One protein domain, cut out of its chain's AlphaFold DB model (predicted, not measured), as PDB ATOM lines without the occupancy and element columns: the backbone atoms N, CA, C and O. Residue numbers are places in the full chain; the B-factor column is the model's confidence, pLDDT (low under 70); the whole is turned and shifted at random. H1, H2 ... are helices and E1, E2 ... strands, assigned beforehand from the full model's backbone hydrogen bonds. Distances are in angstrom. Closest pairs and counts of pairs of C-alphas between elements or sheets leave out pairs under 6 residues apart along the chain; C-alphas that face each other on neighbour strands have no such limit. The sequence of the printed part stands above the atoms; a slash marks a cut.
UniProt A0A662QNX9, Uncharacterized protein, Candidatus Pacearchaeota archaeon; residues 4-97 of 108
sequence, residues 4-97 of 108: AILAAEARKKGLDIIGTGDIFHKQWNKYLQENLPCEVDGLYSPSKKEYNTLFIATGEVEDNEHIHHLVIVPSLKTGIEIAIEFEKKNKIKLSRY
ATOM      1  N   ALA A   4      42.254  11.150 -48.386       92.94
ATOM      2  CA  ALA A   4      42.071  11.263 -49.835       92.94
ATOM      3  C   ALA A   4      43.178  10.553 -50.636       92.94
ATOM      4  O   ALA A   4      42.891   9.852 -51.602       92.94
ATOM      5  N   ILE A   5      44.440  10.696 -50.212       94.50
ATOM      6  CA  ILE A   5      45.578  10.032 -50.866       94.50
ATOM      7  C   ILE A   5      45.476   8.519 -50.662       94.50
ATOM      8  O   ILE A   5      45.611   7.762 -51.618       94.50
ATOM      9  N   LEU A   6      45.182   8.082 -49.434       95.44
ATOM     10  CA  LEU A   6      45.017   6.665 -49.112       95.44
ATOM     11  C   LEU A   6      43.920   6.016 -49.957       95.44
ATOM     12  O   LEU A   6      44.153   4.966 -50.543       95.44
ATOM     13  N   ALA A   7      42.760   6.660 -50.074       94.69
ATOM     14  CA  ALA A   7      41.649   6.150 -50.867       94.69
ATOM     15  C   ALA A   7      41.976   6.114 -52.373       94.69
ATOM     16  O   ALA A   7      41.657   5.144 -53.061       94.69
ATOM     17  N   ALA A   8      42.660   7.140 -52.893       93.12
ATOM     18  CA  ALA A   8      43.089   7.179 -54.290       93.12
ATOM     19  C   ALA A   8      44.073   6.046 -54.632       93.12
ATOM     20  O   ALA A   8      43.921   5.384 -55.661       93.12
ATOM     21  N   GLU A   9      45.065   5.800 -53.772       95.00
ATOM     22  CA  GLU A   9      46.051   4.733 -53.979       95.00
ATOM     23  C   GLU A   9      45.461   3.339 -53.729       95.00
ATOM     24  O   GLU A   9      45.732   2.413 -54.493       95.00
ATOM     25  N   ALA A  10      44.589   3.187 -52.729       94.88
ATOM     26  CA  ALA A  10      43.855   1.949 -52.481       94.88
ATOM     27  C   ALA A  10      43.039   1.527 -53.707       94.88
ATOM     28  O   ALA A  10      43.131   0.380 -54.144       94.88
ATOM     29  N   ARG A  11      42.343   2.475 -54.349       91.62
ATOM     30  CA  ARG A  11      41.624   2.220 -55.602       91.62
ATOM     31  C   ARG A  11      42.547   1.726 -56.717       91.62
ATOM     32  O   ARG A  11      42.205   0.765 -57.396       91.62
ATOM     33  N   LYS A  12      43.720   2.346 -56.908       94.31
ATOM     34  CA  LYS A  12      44.708   1.886 -57.908       94.31
ATOM     35  C   LYS A  12      45.208   0.473 -57.606       94.31
ATOM     36  O   LYS A  12      45.503  -0.281 -58.528       94.31
ATOM     37  N   LYS A  13      45.305   0.124 -56.322       95.81
ATOM     38  CA  LYS A  13      45.735  -1.193 -55.847       95.81
ATOM     39  C   LYS A  13      44.621  -2.251 -55.886       95.81
ATOM     40  O   LYS A  13      44.937  -3.430 -55.761       95.81
ATOM     41  N   GLY A  14      43.362  -1.851 -56.084       94.62
ATOM     42  CA  GLY A  14      42.198  -2.743 -56.049       94.62
ATOM     43  C   GLY A  14      41.753  -3.110 -54.630       94.62
ATOM     44  O   GLY A  14      41.291  -4.223 -54.412       94.62
ATOM     45  N   LEU A  15      41.952  -2.214 -53.658       95.56
ATOM     46  CA  LEU A  15      41.540  -2.406 -52.267       95.56
ATOM     47  C   LEU A  15      40.207  -1.699 -51.999       95.56
ATOM     48  O   LEU A  15      40.129  -0.465 -52.024       95.56
ATOM     49  N   ASP A  16      39.180  -2.490 -51.698       94.19
ATOM     50  CA  ASP A  16      37.844  -1.987 -51.362       94.19
ATOM     51  C   ASP A  16      37.766  -1.437 -49.933       94.19
ATOM     52  O   ASP A  16      37.027  -0.490 -49.674       94.19
ATOM     53  N   ILE A  17      38.552  -2.002 -49.009       95.94
ATOM     54  CA  ILE A  17      38.582  -1.626 -47.592       95.94
ATOM     55  C   ILE A  17      40.032  -1.485 -47.138       95.94
ATOM     56  O   ILE A  17      40.867  -2.338 -47.443       95.94
ATOM     57  N   ILE A  18      40.330  -0.434 -46.373       96.81
ATOM     58  CA  ILE A  18      41.634  -0.242 -45.730       96.81
ATOM     59  C   ILE A  18      41.499   0.147 -44.254       96.81
ATOM     60  O   ILE A  18      40.505   0.727 -43.823       96.81
ATOM     61  N   GLY A  19      42.518  -0.163 -43.457       97.06
ATOM     62  CA  GLY A  19      42.605   0.302 -42.075       97.06
ATOM     63  C   GLY A  19      43.009   1.776 -41.994       97.06
ATOM     64  O   GLY A  19      43.861   2.230 -42.757       97.06
ATOM     65  N   THR A  20      42.432   2.528 -41.055       95.75
ATOM     66  CA  THR A  20      42.855   3.912 -40.775       95.75
ATOM     67  C   THR A  20      44.293   4.009 -40.270       95.75
ATOM     68  O   THR A  20      44.939   5.033 -40.503       95.75
ATOM     69  N   GLY A  21      44.766   2.986 -39.546       94.75
ATOM     70  CA  GLY A  21      45.983   3.047 -38.742       94.75
ATOM     71  C   GLY A  21      45.893   4.071 -37.606       94.75
ATOM     72  O   GLY A  21      45.002   4.927 -37.588       94.75
ATOM     73  N   ASP A  22      46.826   3.976 -36.658       93.38
ATOM     74  CA  ASP A  22      47.087   4.962 -35.600       93.38
ATOM     75  C   ASP A  22      45.842   5.492 -34.855       93.38
ATOM     76  O   ASP A  22      45.813   6.650 -34.433       93.38
ATOM     77  N   ILE A  23      44.803   4.668 -34.648       94.31
ATOM     78  CA  ILE A  23      43.543   5.101 -34.006       94.31
ATOM     79  C   ILE A  23      43.713   5.585 -32.553       94.31
ATOM     80  O   ILE A  23      42.818   6.197 -31.972       94.31
ATOM     81  N   PHE A  24      44.873   5.356 -31.940       92.56
ATOM     82  CA  PHE A  24      45.188   5.872 -30.607       92.56
ATOM     83  C   PHE A  24      45.885   7.247 -30.646       92.56
ATOM     84  O   PHE A  24      46.143   7.851 -29.602       92.56
ATOM     85  N   HIS A  25      46.157   7.796 -31.836       91.69
ATOM     86  CA  HIS A  25      46.775   9.108 -32.002       91.69
ATOM     87  C   HIS A  25      45.738  10.244 -31.994       91.69
ATOM     88  O   HIS A  25      44.963  10.435 -32.932       91.69
ATOM     89  N   LYS A  26      45.779  11.098 -30.966       88.19
ATOM     90  CA  LYS A  26      44.786  12.168 -30.744       88.19
ATOM     91  C   LYS A  26      44.566  13.105 -31.940       88.19
ATOM     92  O   LYS A  26      43.424  13.419 -32.267       88.19
ATOM     93  N   GLN A  27      45.636  13.582 -32.582       89.69
ATOM     94  CA  GLN A  27      45.488  14.494 -33.728       89.69
ATOM     95  C   GLN A  27      44.965  13.763 -34.967       89.69
ATOM     96  O   GLN A  27      44.249  14.357 -35.769       89.69
ATOM     97  N   TRP A  28      45.288  12.472 -35.098       93.25
ATOM     98  CA  TRP A  28      44.803  11.657 -36.205       93.25
ATOM     99  C   TRP A  28      43.306  11.416 -36.057       93.25
ATOM    100  O   TRP A  28      42.565  11.669 -36.993       93.25
ATOM    101  N   ASN A  29      42.837  11.097 -34.850       91.94
ATOM    102  CA  ASN A  29      41.413  10.921 -34.563       91.94
ATOM    103  C   ASN A  29      40.572  12.148 -34.908       91.94
ATOM    104  O   ASN A  29      39.485  12.004 -35.464       91.94
ATOM    105  N   LYS A  30      41.076  13.353 -34.612       92.69
ATOM    106  CA  LYS A  30      40.397  14.594 -35.003       92.69
ATOM    107  C   LYS A  30      40.273  14.690 -36.527       92.69
ATOM    108  O   LYS A  30      39.189  14.935 -37.040       92.69
ATOM    109  N   TYR A  31      41.367  14.431 -37.238       95.12
ATOM    110  CA  TYR A  31      41.372  14.423 -38.697       95.12
ATOM    111  C   TYR A  31      40.445  13.342 -39.285       95.12
ATOM    112  O   TYR A  31      39.709  13.625 -40.227       95.12
ATOM    113  N   LEU A  32      40.437  12.129 -38.723       95.06
ATOM    114  CA  LEU A  32      39.559  11.036 -39.150       95.06
ATOM    115  C   LEU A  32      38.085  11.431 -39.019       95.06
ATOM    116  O   LEU A  32      37.353  11.302 -39.989       95.06
ATOM    117  N   GLN A  33      37.664  11.984 -37.877       93.31
ATOM    118  CA  GLN A  33      36.274  12.426 -37.670       93.31
ATOM    119  C   GLN A  33      35.825  13.488 -38.684       93.31
ATOM    120  O   GLN A  33      34.675  13.485 -39.113       93.31
ATOM    121  N   GLU A  34      36.726  14.385 -39.092       93.94
ATOM    122  CA  GLU A  34      36.436  15.421 -40.090       93.94
ATOM    123  C   GLU A  34      36.374  14.862 -41.527       93.94
ATOM    124  O   GLU A  34      35.663  15.402 -42.375       93.94
ATOM    125  N   ASN A  35      37.116  13.788 -41.823       94.56
ATOM    126  CA  ASN A  35      37.299  13.276 -43.190       94.56
ATOM    127  C   ASN A  35      36.548  11.970 -43.485       94.56
ATOM    128  O   ASN A  35      36.416  11.610 -44.656       94.56
ATOM    129  N   LEU A  36      36.030  11.299 -42.456       94.38
ATOM    130  CA  LEU A  36      35.250  10.063 -42.519       94.38
ATOM    131  C   LEU A  36      33.869  10.244 -41.845       94.38
ATOM    132  O   LEU A  36      33.583   9.593 -40.841       94.38
ATOM    133  N   PRO A  37      33.009  11.154 -42.344       88.12
ATOM    134  CA  PRO A  37      31.766  11.530 -41.663       88.12
ATOM    135  C   PRO A  37      30.632  10.506 -41.820       88.12
ATOM    136  O   PRO A  37      29.645  10.574 -41.092       88.12
ATOM    137  N   CYS A  38      30.727   9.604 -42.798       82.19
ATOM    138  CA  CYS A  38      29.705   8.599 -43.067       82.19
ATOM    139  C   CYS A  38      30.147   7.269 -42.473       82.19
ATOM    140  O   CYS A  38      31.183   6.750 -42.877       82.19
ATOM    141  N   GLU A  39      29.350   6.736 -41.555       87.62
ATOM    142  CA  GLU A  39      29.593   5.476 -40.864       87.62
ATOM    143  C   GLU A  39      28.358   4.581 -40.995       87.62
ATOM    144  O   GLU A  39      27.234   5.050 -40.812       87.62
ATOM    145  N   VAL A  40      28.577   3.319 -41.363       90.12
ATOM    146  CA  VAL A  40      27.563   2.257 -41.361       90.12
ATOM    147  C   VAL A  40      28.236   0.981 -40.863       90.12
ATOM    148  O   VAL A  40      29.143   0.477 -41.521       90.12
ATOM    149  N   ASP A  41      27.808   0.468 -39.712       91.69
ATOM    150  CA  ASP A  41      28.309  -0.776 -39.107       91.69
ATOM    151  C   ASP A  41      29.848  -0.846 -38.981       91.69
ATOM    152  O   ASP A  41      30.479  -1.869 -39.250       91.69
ATOM    153  N   GLY A  42      30.482   0.262 -38.585       92.31
ATOM    154  CA  GLY A  42      31.933   0.381 -38.410       92.31
ATOM    155  C   GLY A  42      32.724   0.602 -39.705       92.31
ATOM    156  O   GLY A  42      33.954   0.699 -39.661       92.31
ATOM    157  N   LEU A  43      32.040   0.709 -40.849       95.19
ATOM    158  CA  LEU A  43      32.628   1.055 -42.141       95.19
ATOM    159  C   LEU A  43      32.470   2.544 -42.415       95.19
ATOM    160  O   LEU A  43      31.371   3.093 -42.371       95.19
ATOM    161  N   TYR A  44      33.585   3.181 -42.749       95.44
ATOM    162  CA  TYR A  44      33.662   4.616 -42.942       95.44
ATOM    163  C   TYR A  44      33.933   4.986 -44.397       95.44
ATOM    164  O   TYR A  44      34.847   4.447 -45.018       95.44
ATOM    165  N   SER A  45      33.207   5.973 -44.915       92.81
ATOM    166  CA  SER A  45      33.427   6.501 -46.267       92.81
ATOM    167  C   SER A  45      34.058   7.897 -46.220       92.81
ATOM    168  O   SER A  45      33.639   8.726 -45.403       92.81
ATOM    169  N   PRO A  46      35.023   8.208 -47.109       90.00
ATOM    170  CA  PRO A  46      35.546   9.560 -47.256       90.00
ATOM    171  C   PRO A  46      34.452  10.583 -47.563       90.00
ATOM    172  O   PRO A  46      33.516  10.313 -48.314       90.00
ATOM    173  N   SER A  47      34.617  11.804 -47.054       82.31
ATOM    174  CA  SER A  47      33.710  12.928 -47.339       82.31
ATOM    175  C   SER A  47      33.571  13.227 -48.839       82.31
ATOM    176  O   SER A  47      32.513  13.646 -49.313       82.31
ATOM    177  N   LYS A  48      34.632  12.979 -49.612       78.19
ATOM    178  CA  LYS A  48      34.626  13.083 -51.070       78.19
ATOM    179  C   LYS A  48      34.133  11.773 -51.691       78.19
ATOM    180  O   LYS A  48      34.867  10.791 -51.744       78.19
ATOM    181  N   LYS A  49      32.915  11.801 -52.239       68.56
ATOM    182  CA  LYS A  49      32.235  10.656 -52.882       68.56
ATOM    183  C   LYS A  49      32.926  10.089 -54.130       68.56
ATOM    184  O   LYS A  49      32.479   9.086 -54.664       68.56
ATOM    185  N   GLU A  50      33.982  10.732 -54.625       73.56
ATOM    186  CA  GLU A  50      34.784  10.225 -55.749       73.56
ATOM    187  C   GLU A  50      35.600   8.972 -55.383       73.56
ATOM    188  O   GLU A  50      36.112   8.279 -56.267       73.56
ATOM    189  N   TYR A  51      35.708   8.667 -54.087       74.81
ATOM    190  CA  TYR A  51      36.391   7.491 -53.574       74.81
ATOM    191  C   TYR A  51      35.383   6.430 -53.117       74.81
ATOM    192  O   TYR A  51      34.586   6.678 -52.216       74.81
ATOM    193  N   ASN A  52      35.465   5.232 -53.703       82.00
ATOM    194  CA  ASN A  52      34.668   4.065 -53.298       82.00
ATOM    195  C   ASN A  52      35.369   3.183 -52.245       82.00
ATOM    196  O   ASN A  52      34.824   2.154 -51.863       82.00
ATOM    197  N   THR A  53      36.572   3.550 -51.790       93.06
ATOM    198  CA  THR A  53      37.296   2.801 -50.754       93.06
ATOM    199  C   THR A  53      36.720   3.111 -49.375       93.06
ATOM    200  O   THR A  53      36.616   4.281 -48.994       93.06
ATOM    201  N   LEU A  54      36.401   2.062 -48.621       95.25
ATOM    202  CA  LEU A  54      35.920   2.128 -47.247       95.25
ATOM    203  C   LEU A  54      37.076   2.023 -46.246       95.25
ATOM    204  O   LEU A  54      38.149   1.493 -46.540       95.25
ATOM    205  N   PHE A  55      36.840   2.516 -45.038       97.25
ATOM    206  CA  PHE A  55      37.812   2.541 -43.955       97.25
ATOM    207  C   PHE A  55      37.280   1.801 -42.730       97.25
ATOM    208  O   PHE A  55      36.111   1.941 -42.385       97.25
ATOM    209  N   ILE A  56      38.156   1.065 -42.045       97.50
ATOM    210  CA  ILE A  56      37.895   0.489 -40.718       97.50
ATOM    211  C   ILE A  56      38.882   1.037 -39.689       97.50
ATOM    212  O   ILE A  56      40.057   1.281 -39.986       97.50
ATOM    213  N   ALA A  57      38.412   1.225 -38.460       97.00
ATOM    214  CA  ALA A  57      39.221   1.769 -37.380       97.00
ATOM    215  C   ALA A  57      40.243   0.730 -36.887       97.00
ATOM    216  O   ALA A  57      39.887  -0.346 -36.402       97.00
ATOM    217  N   THR A  58      41.529   1.051 -37.026       97.38
ATOM    218  CA  THR A  58      42.642   0.140 -36.707       97.38
ATOM    219  C   THR A  58      43.797   0.877 -36.042       97.38
ATOM    220  O   THR A  58      44.016   2.063 -36.288       97.38
ATOM    221  N   GLY A  59      44.557   0.176 -35.207       94.44
ATOM    222  CA  GLY A  59      45.774   0.689 -34.588       94.44
ATOM    223  C   GLY A  59      46.714  -0.429 -34.168       94.44
ATOM    224  O   GLY A  59      46.368  -1.604 -34.240       94.44
ATOM    225  N   GLU A  60      47.896  -0.044 -33.709       93.94
ATOM    226  CA  GLU A  60      48.898  -0.959 -33.170       93.94
ATOM    227  C   GLU A  60      49.213  -0.584 -31.722       93.94
ATOM    228  O   GLU A  60      49.193   0.597 -31.353       93.94
ATOM    229  N   VAL A  61      49.514  -1.599 -30.918       91.75
ATOM    230  CA  VAL A  61      50.112  -1.453 -29.589       91.75
ATOM    231  C   VAL A  61      51.361  -2.323 -29.495       91.75
ATOM    232  O   VAL A  61      51.480  -3.323 -30.201       91.75
ATOM    233  N   GLU A  62      52.285  -1.932 -28.628       91.19
ATOM    234  CA  GLU A  62      53.457  -2.730 -28.264       91.19
ATOM    235  C   GLU A  62      53.239  -3.334 -26.875       91.19
ATOM    236  O   GLU A  62      52.696  -2.665 -25.991       91.19
ATOM    237  N   ASP A  63      53.672  -4.568 -26.663       91.38
ATOM    238  CA  ASP A  63      53.708  -5.173 -25.332       91.38
ATOM    239  C   ASP A  63      55.044  -4.913 -24.603       91.38
ATOM    240  O   ASP A  63      55.859  -4.084 -25.034       91.38
ATOM    241  N   ASN A  64      55.266  -5.594 -23.475       89.44
ATOM    242  CA  ASN A  64      56.477  -5.442 -22.666       89.44
ATOM    243  C   ASN A  64      57.760  -5.906 -23.386       89.44
ATOM    244  O   ASN A  64      58.846  -5.406 -23.081       89.44
ATOM    245  N   GLU A  65      57.641  -6.802 -24.369       92.25
ATOM    246  CA  GLU A  65      58.750  -7.329 -25.171       92.25
ATOM    247  C   GLU A  65      58.890  -6.621 -26.527       92.25
ATOM    248  O   GLU A  65      59.701  -7.027 -27.361       92.25
ATOM    249  N   HIS A  66      58.152  -5.524 -26.740       90.00
ATOM    250  CA  HIS A  66      58.083  -4.789 -28.005       90.00
ATOM    251  C   HIS A  66      57.502  -5.593 -29.174       90.00
ATOM    252  O   HIS A  66      57.768  -5.285 -30.339       90.00
ATOM    253  N   ILE A  67      56.688  -6.607 -28.895       92.50
ATOM    254  CA  ILE A  67      55.943  -7.310 -29.934       92.50
ATOM    255  C   ILE A  67      54.760  -6.430 -30.344       92.50
ATOM    256  O   ILE A  67      54.072  -5.837 -29.511       92.50
ATOM    257  N   HIS A  68      54.554  -6.310 -31.655       93.00
ATOM    258  CA  HIS A  68      53.479  -5.506 -32.225       93.00
ATOM    259  C   HIS A  68      52.186  -6.315 -32.275       93.00
ATOM    260  O   HIS A  68      52.127  -7.384 -32.884       93.00
ATOM    261  N   HIS A  69      51.124  -5.743 -31.715       93.62
ATOM    262  CA  HIS A  69      49.785  -6.314 -31.731       93.62
ATOM    263  C   HIS A  69      48.858  -5.424 -32.559       93.62
ATOM    264  O   HIS A  69      48.699  -4.234 -32.271       93.62
ATOM    265  N   LEU A  70      48.233  -5.999 -33.590       95.94
ATOM    266  CA  LEU A  70      47.218  -5.315 -34.392       95.94
ATOM    267  C   LEU A  70      45.886  -5.289 -33.638       95.94
ATOM    268  O   LEU A  70      45.377  -6.326 -33.217       95.94
ATOM    269  N   VAL A  71      45.281  -4.110 -33.548       95.31
ATOM    270  CA  VAL A  71      43.974  -3.903 -32.926       95.31
ATOM    271  C   VAL A  71      42.993  -3.383 -33.972       95.31
ATOM    272  O   VAL A  71      43.213  -2.340 -34.589       95.31
ATOM    273  N   ILE A  72      41.882  -4.096 -34.145       97.31
ATOM    274  CA  ILE A  72      40.737  -3.666 -34.955       97.31
ATOM    275  C   ILE A  72      39.614  -3.311 -33.986       97.31
ATOM    276  O   ILE A  72      39.254  -4.126 -33.138       97.31
ATOM    277  N   VAL A  73      39.078  -2.094 -34.082       95.81
ATOM    278  CA  VAL A  73      38.019  -1.616 -33.183       95.81
ATOM    279  C   VAL A  73      36.717  -1.380 -33.950       95.81
ATOM    280  O   VAL A  73      36.768  -0.983 -35.114       95.81
ATOM    281  N   PRO A  74      35.542  -1.566 -33.318       95.62
ATOM    282  CA  PRO A  74      34.256  -1.452 -34.011       95.62
ATOM    283  C   PRO A  74      33.943  -0.050 -34.543       95.62
ATOM    284  O   PRO A  74      33.124   0.099 -35.438       95.62
ATOM    285  N   SER A  75      34.546   0.997 -33.968       95.69
ATOM    286  CA  SER A  75      34.296   2.380 -34.374       95.69
ATOM    287  C   SER A  75      35.460   3.303 -34.008       95.69
ATOM    288  O   SER A  75      36.221   3.027 -33.073       95.69
ATOM    289  N   LEU A  76      35.551   4.458 -34.679       95.56
ATOM    290  CA  LEU A  76      36.475   5.534 -34.300       95.56
ATOM    291  C   LEU A  76      36.267   5.955 -32.837       95.56
ATOM    292  O   LEU A  76      37.236   6.200 -32.120       95.56
ATOM    293  N   LYS A  77      35.007   5.995 -32.379       94.81
ATOM    294  CA  LYS A  77      34.647   6.320 -30.993       94.81
ATOM    295  C   LYS A  77      35.278   5.334 -30.010       94.81
ATOM    296  O   LYS A  77      35.933   5.769 -29.069       94.81
ATOM    297  N   THR A  78      35.142   4.031 -30.260       95.38
ATOM    298  CA  THR A  78      35.741   2.987 -29.418       95.38
ATOM    299  C   THR A  78      37.262   3.123 -29.364       95.38
ATOM    300  O   THR A  78      37.849   3.039 -28.289       95.38
ATOM    301  N   GLY A  79      37.912   3.407 -30.497       94.06
ATOM    302  CA  GLY A  79      39.356   3.657 -30.527       94.06
ATOM    303  C   GLY A  79      39.784   4.861 -29.679       94.06
ATOM    304  O   GLY A  79      40.779   4.791 -28.960       94.06
ATOM    305  N   ILE A  80      39.000   5.945 -29.692       92.88
ATOM    306  CA  ILE A  80      39.243   7.138 -28.865       92.88
ATOM    307  C   ILE A  80      39.059   6.836 -27.374       92.88
ATOM    308  O   ILE A  80      39.873   7.273 -26.564       92.88
ATOM    309  N   GLU A  81      38.014   6.095 -27.005       94.56
ATOM    310  CA  GLU A  81      37.767   5.680 -25.618       94.56
ATOM    311  C   GLU A  81      38.920   4.822 -25.089       94.56
ATOM    312  O   GLU A  81      39.456   5.105 -24.018       94.56
ATOM    313  N   ILE A  82      39.385   3.852 -25.882       92.00
ATOM    314  CA  ILE A  82      40.557   3.032 -25.553       92.00
ATOM    315  C   ILE A  82      41.810   3.904 -25.380       92.00
ATOM    316  O   ILE A  82      42.539   3.737 -24.403       92.00
ATOM    317  N   ALA A  83      42.047   4.871 -26.272       89.69
ATOM    318  CA  ALA A  83      43.186   5.785 -26.159       89.69
ATOM    319  C   ALA A  83      43.161   6.587 -24.844       89.69
ATOM    320  O   ALA A  83      44.192   6.739 -24.187       89.69
ATOM    321  N   ILE A  84      41.983   7.067 -24.432       89.19
ATOM    322  CA  ILE A  84      41.796   7.771 -23.155       89.19
ATOM    323  C   ILE A  84      42.117   6.845 -21.975       89.19
ATOM    324  O   ILE A  84      42.792   7.262 -21.032       89.19
ATOM    325  N   GLU A  85      41.668   5.591 -22.019       89.06
ATOM    326  CA  GLU A  85      41.956   4.615 -20.966       89.06
ATOM    327  C   GLU A  85      43.445   4.249 -20.892       89.06
ATOM    328  O   GLU A  85      43.987   4.125 -19.790       89.06
ATOM    329  N   PHE A  86      44.145   4.167 -22.027       86.06
ATOM    330  CA  PHE A  86      45.597   3.987 -22.044       86.06
ATOM    331  C   PHE A  86      46.342   5.154 -21.388       86.06
ATOM    332  O   PHE A  86      47.251   4.917 -20.590       86.06
ATOM    333  N   GLU A  87      45.956   6.408 -21.658       83.44
ATOM    334  CA  GLU A  87      46.569   7.575 -20.998       83.44
ATOM    335  C   GLU A  87      46.355   7.549 -19.478       83.44
ATOM    336  O   GLU A  87      47.281   7.837 -18.711       83.44
ATOM    337  N   LYS A  88      45.153   7.161 -19.032       84.81
ATOM    338  CA  LYS A  88      44.817   7.050 -17.605       84.81
ATOM    339  C   LYS A  88      45.620   5.958 -16.904       84.81
ATOM    340  O   LYS A  88      46.229   6.233 -15.871       84.81
ATOM    341  N   LYS A  89      45.616   4.734 -17.445       79.94
ATOM    342  CA  LYS A  89      46.252   3.570 -16.808       79.94
ATOM    343  C   LYS A  89      47.766   3.698 -16.759       79.94
ATOM    344  O   LYS A  89      48.364   3.472 -15.712       79.94
ATOM    345  N   ASN A  90      48.374   4.125 -17.861       69.06
ATOM    346  CA  ASN A  90      49.824   4.182 -17.947       69.06
ATOM    347  C   ASN A  90      50.408   5.438 -17.284       69.06
ATOM    348  O   ASN A  90      51.606   5.490 -17.039       69.06
ATOM    349  N   LYS A  91      49.593   6.462 -16.973       67.38
ATOM    350  CA  LYS A  91      50.057   7.807 -16.568       67.38
ATOM    351  C   LYS A  91      51.020   8.434 -17.587       67.38
ATOM    352  O   LYS A  91      51.833   9.291 -17.234       67.38
ATOM    353  N   ILE A  92      50.938   8.027 -18.856       66.19
ATOM    354  CA  ILE A  92      51.793   8.539 -19.928       66.19
ATOM    355  C   ILE A  92      50.942   9.297 -20.940       66.19
ATOM    356  O   ILE A  92      49.811   8.928 -21.237       66.19
ATOM    357  N   LYS A  93      51.513  10.364 -21.504       64.31
ATOM    358  CA  LYS A  93      50.940  11.040 -22.668       64.31
ATOM    359  C   LYS A  93      51.228  10.206 -23.912       64.31
ATOM    360  O   LYS A  93      52.390  10.122 -24.313       64.31
ATOM    361  N   LEU A  94      50.192   9.672 -24.561       67.06
ATOM    362  CA  LEU A  94      50.331   8.915 -25.816       67.06
ATOM    363  C   LEU A  94      51.015   9.725 -26.922       67.06
ATOM    364  O   LEU A  94      51.667   9.167 -27.803       67.06
ATOM    365  N   SER A  95      50.956  11.057 -26.829       62.06
ATOM    366  CA  SER A  95      51.683  11.966 -27.717       62.06
ATOM    367  C   SER A  95      53.205  11.770 -27.707       62.06
ATOM    368  O   SER A  95      53.864  12.236 -28.627       62.06
ATOM    369  N   ARG A  96      53.785  11.124 -26.682       61.12
ATOM    370  CA  ARG A  96      55.223  10.795 -26.635       61.12
ATOM    371  C   ARG A  96      55.592   9.548 -27.439       61.12
ATOM    372  O   ARG A  96      56.754   9.412 -27.798       61.12
ATOM    373  N   TYR A  97      54.627   8.683 -27.746       64.00
ATOM    374  CA  TYR A  97      54.843   7.419 -28.460       64.00
ATOM    375  C   TYR A  97      54.336   7.448 -29.903       64.00
ATOM    376  O   TYR A  97      54.073   6.409 -30.498       64.00
TER     377      TYR A  97
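Overview. This is residues 4 to 97 of the 108 residues of an uncharacterized protein of Candidatus Pacearchaeota archaeon (UniProt A0A662QNX9). An elongated domain: at one end the short strands E2, E3, E4 and E1 stand side by side in a small row, with H1 over E1 and E4, and from this row two arms reach toward the other end, the hairpin of E5 and E6 and the long helix H3. E4 runs on into E5, which links row and hairpin, and H2 packs beside the first part of H3. The printed part has 94 residues with three named helices and six named strands, in the order H1 E1 H2 E2 E3 E4 E5 E6 H3; the class is mixed, helices and strands. The strands make three sheets of two: E1 and E4 parallel, E2 and E3 antiparallel, E5 and E6 antiparallel. The whole is compact, with a radius of gyration of the C-alphas of 14.1 A, and spans 42 by 24 by 23 A.

Along the chain. H1 is residues 4 to 13, 14.3 A long, and begins with C-alpha 4 at (42.071, 11.263, -49.835). E1 is residues 17 to 19, and H2 is residues 26 to 35, 14.6 A long. E2, residues 38 to 40, E3, residues 43 to 45, and E4, residues 54 to 56, follow. E5, residues 58 to 62, begins with C-alpha 58 at (42.642, 0.140, -36.707) and is 14.0 A long; E6, residues 68 to 72, is 13.2 A long. H3, residues 76 to 90, is 21.2 A long and ends with C-alpha 90 at (49.824, 4.182, -17.947).

Arrangement. The closest C-alphas of H1 and E1 are those of Ala 10 and Ile 18, 7.4 A apart. E1 and E4 are parallel at 35 degrees, with N 18 and O 54 2.9 A apart. The closest C-alphas of E3 and E4 are those of Tyr 44 and Phe 55, 4.7 A apart. E2 and E3 form a hairpin, antiparallel at 156 degrees, with N 40 and O 43 3.0 A apart. E4 runs on into E5 across a break of 1 residue, at 32 degrees. E5 and E6 form a hairpin, antiparallel at 153 degrees, with N 71 and O 59 2.8 A apart. H3 touches H2 with residues 76 to 80 alone, at a shallow tilt of 7 degrees, opposite ways; the closest C-alphas are those of Asn 29 and Ile 80, 7.2 A apart. H1 and H3 are apart. In H1, H2 and H3 every O i to N i+4 pair is within hydrogen-bond range.

Size, cuts and confidence. The two C-alphas farthest apart, those of Glu 50 and Glu 65, are 42.6 A apart. The printed part has no cut and no long link. The mean pLDDT of the printed part is 89.5; residue 49 and residues 90 to 97 are under 70.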